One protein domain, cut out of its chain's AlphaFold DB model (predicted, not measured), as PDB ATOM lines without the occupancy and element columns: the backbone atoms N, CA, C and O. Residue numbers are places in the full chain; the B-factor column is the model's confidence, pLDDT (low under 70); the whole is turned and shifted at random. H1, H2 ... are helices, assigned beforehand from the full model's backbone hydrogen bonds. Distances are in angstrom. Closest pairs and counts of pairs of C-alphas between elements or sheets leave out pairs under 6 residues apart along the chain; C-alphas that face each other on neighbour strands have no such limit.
ATOM      1  N   PHE A 101      14.095  34.883  40.212       86.50
ATOM      2  CA  PHE A 101      12.844  34.176  40.435       86.50
ATOM      3  C   PHE A 101      13.106  32.707  40.784       86.50
ATOM      4  O   PHE A 101      13.741  31.982  40.015       86.50
ATOM      5  N   GLY A 102      12.586  32.270  41.925       89.06
ATOM      6  CA  GLY A 102      12.663  30.898  42.405       89.06
ATOM      7  C   GLY A 102      11.564  30.594  43.419       89.06
ATOM      8  O   GLY A 102      10.541  31.274  43.459       89.06
ATOM      9  N   ALA A 103      11.786  29.562  44.237       93.25
ATOM     10  CA  ALA A 103      10.813  29.105  45.231       93.25
ATOM     11  C   ALA A 103      10.353  30.233  46.169       93.25
ATOM     12  O   ALA A 103       9.166  30.366  46.405       93.25
ATOM     13  N   GLU A 104      11.267  31.108  46.599       96.00
ATOM     14  CA  GLU A 104      10.940  32.237  47.477       96.00
ATOM     15  C   GLU A 104       9.869  33.168  46.883       96.00
ATOM     16  O   GLU A 104       8.938  33.556  47.579       96.00
ATOM     17  N   GLN A 105       9.963  33.518  45.595       96.31
ATOM     18  CA  GLN A 105       8.963  34.375  44.947       96.31
ATOM     19  C   GLN A 105       7.645  33.630  44.722       96.31
ATOM     20  O   GLN A 105       6.594  34.259  44.751       96.31
ATOM     21  N   VAL A 106       7.687  32.313  44.497       97.12
ATOM     22  CA  VAL A 106       6.473  31.488  44.409       97.12
ATOM     23  C   VAL A 106       5.759  31.456  45.760       97.12
ATOM     24  O   VAL A 106       4.563  31.722  45.809       97.12
ATOM     25  N   ASP A 107       6.496  31.226  46.847       97.94
ATOM     26  CA  ASP A 107       5.963  31.232  48.210       97.94
ATOM     27  C   ASP A 107       5.359  32.604  48.555       97.94
ATOM     28  O   ASP A 107       4.226  32.674  49.016       97.94
ATOM     29  N   GLN A 108       6.047  33.704  48.220       98.06
ATOM     30  CA  GLN A 108       5.520  35.064  48.402       98.06
ATOM     31  C   GLN A 108       4.215  35.310  47.627       98.06
ATOM     32  O   GLN A 108       3.323  35.986  48.129       98.06
ATOM     33  N   LEU A 109       4.079  34.782  46.407       98.12
ATOM     34  CA  LEU A 109       2.841  34.920  45.632       98.12
ATOM     35  C   LEU A 109       1.703  34.085  46.239       98.12
ATOM     36  O   LEU A 109       0.561  34.543  46.267       98.12
ATOM     37  N   HIS A 110       2.004  32.896  46.767       98.44
ATOM     38  CA  HIS A 110       1.031  32.103  47.518       98.44
ATOM     39  C   HIS A 110       0.607  32.774  48.827       98.44
ATOM     40  O   HIS A 110      -0.573  32.723  49.171       98.44
ATOM     41  N   ASP A 111       1.532  33.425  49.536       98.44
ATOM     42  CA  ASP A 111       1.238  34.182  50.759       98.44
ATOM     43  C   ASP A 111       0.258  35.343  50.493       98.44
ATOM     44  O   ASP A 111      -0.564  35.673  51.351       98.44
ATOM     45  N   GLU A 112       0.272  35.907  49.280       98.44
ATOM     46  CA  GLU A 112      -0.700  36.902  48.795       98.44
ATOM     47  C   GLU A 112      -2.012  36.279  48.269       98.44
ATOM     48  O   GLU A 112      -2.910  36.983  47.802       98.44
ATOM     49  N   GLY A 113      -2.161  34.957  48.369       98.19
ATOM     50  CA  GLY A 113      -3.384  34.226  48.046       98.19
ATOM     51  C   GLY A 113      -3.541  33.817  46.583       98.19
ATOM     52  O   GLY A 113      -4.635  33.384  46.222       98.19
ATOM     53  N   LEU A 114      -2.493  33.932  45.755       98.31
ATOM     54  CA  LEU A 114      -2.549  33.489  44.361       98.31
ATOM     55  C   LEU A 114      -2.518  31.960  44.268       98.31
ATOM     56  O   LEU A 114      -1.726  31.287  44.941       98.31
ATOM     57  N   ASP A 115      -3.343  31.421  43.374       97.25
ATOM     58  CA  ASP A 115      -3.278  30.013  42.994       97.25
ATOM     59  C   ASP A 115      -2.200  29.731  41.924       97.25
ATOM     60  O   ASP A 115      -1.576  30.633  41.354       97.25
ATOM     61  N   ASP A 116      -1.961  28.447  41.637       94.88
ATOM     62  CA  ASP A 116      -0.950  28.010  40.664       94.88
ATOM     63  C   ASP A 116      -1.191  28.552  39.244       94.88
ATOM     64  O   ASP A 116      -0.238  28.743  38.481       94.88
ATOM     65  N   LEU A 117      -2.452  28.758  38.847       93.81
ATOM     66  CA  LEU A 117      -2.789  29.282  37.523       93.81
ATOM     67  C   LEU A 117      -2.502  30.782  37.455       93.81
ATOM     68  O   LEU A 117      -1.924  31.237  36.471       93.81
ATOM     69  N   GLU A 118      -2.831  31.525  38.507       94.81
ATOM     70  CA  GLU A 118      -2.529  32.952  38.619       94.81
ATOM     71  C   GLU A 118      -1.015  33.204  38.667       94.81
ATOM     72  O   GLU A 118      -0.501  34.072  37.959       94.81
ATOM     73  N   ILE A 119      -0.261  32.390  39.414       95.88
ATOM     74  CA  ILE A 119       1.211  32.432  39.412       95.88
ATOM     75  C   ILE A 119       1.760  32.105  38.022       95.88
ATOM     76  O   ILE A 119       2.684  32.771  37.543       95.88
ATOM     77  N   ALA A 120       1.188  31.111  37.336       90.88
ATOM     78  CA  ALA A 120       1.577  30.806  35.968       90.88
ATOM     79  C   ALA A 120       1.335  32.005  35.038       90.88
ATOM     80  O   ALA A 120       2.191  32.292  34.203       90.88
ATOM     81  N   ASP A 121       0.237  32.742  35.196       92.25
ATOM     82  CA  ASP A 121      -0.033  33.953  34.416       92.25
ATOM     83  C   ASP A 121       0.988  35.070  34.697       92.25
ATOM     84  O   ASP A 121       1.487  35.687  33.748       92.25
ATOM     85  N   VAL A 122       1.397  35.269  35.958       93.25
ATOM     86  CA  VAL A 122       2.494  36.191  36.326       93.25
ATOM     87  C   VAL A 122       3.797  35.794  35.626       93.25
ATOM     88  O   VAL A 122       4.449  36.626  34.984       93.25
ATOM     89  N   ILE A 123       4.158  34.510  35.697       91.62
ATOM     90  CA  ILE A 123       5.367  33.968  35.070       91.62
ATOM     91  C   ILE A 123       5.303  34.135  33.549       91.62
ATOM     92  O   ILE A 123       6.264  34.615  32.944       91.62
ATOM     93  N   HIS A 124       4.187  33.773  32.911       88.88
ATOM     94  CA  HIS A 124       4.023  33.864  31.460       88.88
ATOM     95  C   HIS A 124       4.084  35.312  30.969       88.88
ATOM     96  O   HIS A 124       4.766  35.583  29.978       88.88
ATOM     97  N   GLY A 125       3.427  36.242  31.668       89.44
ATOM     98  CA  GLY A 125       3.465  37.665  31.340       89.44
ATOM     99  C   GLY A 125       4.885  38.223  31.412       89.44
ATOM    100  O   GLY A 125       5.386  38.795  30.437       89.44
ATOM    101  N   ALA A 126       5.579  37.988  32.530       90.44
ATOM    102  CA  ALA A 126       6.954  38.443  32.715       90.44
ATOM    103  C   ALA A 126       7.927  37.796  31.714       90.44
ATOM    104  O   ALA A 126       8.787  38.485  31.158       90.44
ATOM    105  N   ALA A 127       7.794  36.493  31.444       87.88
ATOM    106  CA  ALA A 127       8.639  35.765  30.498       87.88
ATOM    107  C   ALA A 127       8.435  36.245  29.052       87.88
ATOM    108  O   ALA A 127       9.415  36.482  28.341       87.88
ATOM    109  N   PHE A 128       7.182  36.443  28.627       86.75
ATOM    110  CA  PHE A 128       6.860  36.947  27.292       86.75
ATOM    111  C   PHE A 128       7.473  38.329  27.054       86.75
ATOM    112  O   PHE A 128       8.145  38.532  26.044       86.75
ATOM    113  N   PHE A 129       7.323  39.261  28.000       86.56
ATOM    114  CA  PHE A 129       7.926  40.588  27.864       86.56
ATOM    115  C   PHE A 129       9.449  40.562  27.973       86.56
ATOM    116  O   PHE A 129      10.118  41.331  27.292       86.56
ATOM    117  N   ASN A 130      10.028  39.648  28.751       86.69
ATOM    118  CA  ASN A 130      11.475  39.440  28.753       86.69
ATOM    119  C   ASN A 130      12.001  38.997  27.382       86.69
ATOM    120  O   ASN A 130      13.062  39.463  26.952       86.69
ATOM    121  N   TRP A 131      11.275  38.116  26.692       86.25
ATOM    122  CA  TRP A 131      11.586  37.728  25.319       86.25
ATOM    123  C   TRP A 131      11.375  38.895  24.346       86.25
ATOM    124  O   TRP A 131      12.282  39.228  23.582       86.25
ATOM    125  N   ALA A 132      10.225  39.568  24.425       86.50
ATOM    126  CA  ALA A 132       9.883  40.685  23.551       86.50
ATOM    127  C   ALA A 132      10.877  41.845  23.692       86.50
ATOM    128  O   ALA A 132      11.360  42.352  22.688       86.50
ATOM    129  N   ASN A 133      11.260  42.218  24.914       85.88
ATOM    130  CA  ASN A 133      12.236  43.279  25.164       85.88
ATOM    131  C   ASN A 133      13.606  42.931  24.578       85.88
ATOM    132  O   ASN A 133      14.216  43.777  23.932       85.88
ATOM    133  N   ARG A 134      14.082  41.686  24.749       85.06
ATOM    134  CA  ARG A 134      15.357  41.243  24.153       85.06
ATOM    135  C   ARG A 134      15.320  41.300  22.629       85.06
ATOM    136  O   ARG A 134      16.313  41.686  22.024       85.06
ATOM    137  N   LEU A 135      14.184  40.962  22.019       83.12
ATOM    138  CA  LEU A 135      14.012  41.082  20.576       83.12
ATOM    139  C   LEU A 135      13.983  42.556  20.152       83.12
ATOM    140  O   LEU A 135      14.829  42.980  19.373       83.12
ATOM    141  N   MET A 136      13.068  43.348  20.706       84.06
ATOM    142  CA  MET A 136      12.822  44.727  20.282       84.06
ATOM    143  C   MET A 136      14.020  45.648  20.518       84.06
ATOM    144  O   MET A 136      14.379  46.413  19.629       84.06
ATOM    145  N   LEU A 137      14.683  45.550  21.673       83.81
ATOM    146  CA  LEU A 137      15.826  46.410  22.010       83.81
ATOM    147  C   LEU A 137      17.098  46.055  21.222       83.81
ATOM    148  O   LEU A 137      18.028  46.856  21.176       83.81
ATOM    149  N   SER A 138      17.148  44.881  20.581       80.94
ATOM    150  CA  SER A 138      18.281  44.467  19.740       80.94
ATOM    151  C   SER A 138      18.216  44.990  18.301       80.94
ATOM    152  O   SER A 138      19.225  44.968  17.598       80.94
ATOM    153  N   LEU A 139      17.054  45.483  17.857       80.69
ATOM    154  CA  LEU A 139      16.829  45.939  16.479       80.69
ATOM    155  C   LEU A 139      17.293  47.387  16.226       80.69
ATOM    156  O   LEU A 139      17.196  47.866  15.097       80.69
ATOM    157  N   GLY A 140      17.835  48.062  17.247       78.31
ATOM    158  CA  GLY A 140      18.275  49.457  17.179       78.31
ATOM    159  C   GLY A 140      17.144  50.467  17.400       78.31
ATOM    160  O   GLY A 140      16.009  50.105  17.706       78.31
ATOM    161  N   GLU A 141      17.463  51.756  17.271       75.44
ATOM    162  CA  GLU A 141      16.469  52.825  17.390       75.44
ATOM    163  C   GLU A 141      15.651  52.952  16.094       75.44
ATOM    164  O   GLU A 141      16.234  52.979  15.001       75.44
ATOM    165  N   PRO A 142      14.312  53.066  16.169       75.19
ATOM    166  CA  PRO A 142      13.503  53.344  14.994       75.19
ATOM    167  C   PRO A 142      13.907  54.705  14.418       75.19
ATOM    168  O   PRO A 142      13.731  55.744  15.054       75.19
ATOM    169  N   THR A 143      14.448  54.716  13.199       73.00
ATOM    170  CA  THR A 143      14.662  55.971  12.474       73.00
ATOM    171  C   THR A 143      13.293  56.505  12.037       73.00
ATOM    172  O   THR A 143      12.490  55.719  11.525       73.00
ATOM    173  N   PRO A 144      12.983  57.803  12.219       67.62
ATOM    174  CA  PRO A 144      11.731  58.374  11.731       67.62
ATOM    175  C   PRO A 144      11.553  58.086  10.239       67.62
ATOM    176  O   PRO A 144      12.531  58.113   9.484       67.62
ATOM    177  N   ALA A 145      10.316  57.810   9.817       62.56
ATOM    178  CA  ALA A 145      10.003  57.666   8.399       62.56
ATOM    179  C   ALA A 145      10.485  58.915   7.642       62.56
ATOM    180  O   ALA A 145      10.241  60.038   8.093       62.56
ATOM    181  N   LYS A 146      11.216  58.702   6.541       54.84
ATOM    182  CA  LYS A 146      11.627  59.778   5.632       54.84
ATOM    183  C   LYS A 146      10.427  60.378   4.916       54.84
ATOM    184  O   LYS A 146       9.528  59.591   4.546       54.84
TER     185      LYS A 146
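AT A GLANCE: This is residues 101 to 146 of the 146 residues of the protein "Alkylhydroperoxidase domain protein" of Rhizobium etli (UniProt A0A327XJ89). One long helix, H2, makes most of the length of a rod, with a short helix, H1, folded back over its first end and an unnamed tail, residues 139 to 146, running on beyond its last end. H1 and H2 stand at a steep angle near the link that joins them, and residues 124 to 146, of which 124 to 138 belong to H2, stick out free. The printed part has 46 residues, with two named helices in the order H1, H2 and no named strand, and its class is all helix. It is extended, with a radius of gyration of the C-alphas of 16.3 A and spans of 52 by 16 by 13 A.

IN THESE COORDINATES: H1 is residues 103 to 111, starting at C-alpha 103 at (10.813, 29.105, 45.231). H2 is residues 116 to 138, 32.8 A from its first to its last C-alpha; C-alpha 116 is at (-0.950, 28.010, 40.664) and C-alpha 138 at (18.281, 44.467, 19.740).

HOW THE PARTS SIT: The link from H1 to H2, 4 residues, is tight. H1 and H2 are close but not clearly touching, with 2 pairs of C-alphas within 8 A. Their closest C-alphas, those of Leu 109 and Ile 119, are 6.9 A apart. The two helices run opposite ways at a steep tilt of 52 degrees, and their centres are 17.7 A apart. In H1 every O i to N i+4 pair is within hydrogen-bond range, and in H2 18 of 19 are.

THE WHOLE: The two C-alphas farthest apart, those of Asp 111 and Lys 146, are 52.9 A apart. The printed part has no cut, and it ends at residue 146, the chain's last residue. The mean pLDDT of the printed part is 88.0, and residues 144 to 146 are under 70.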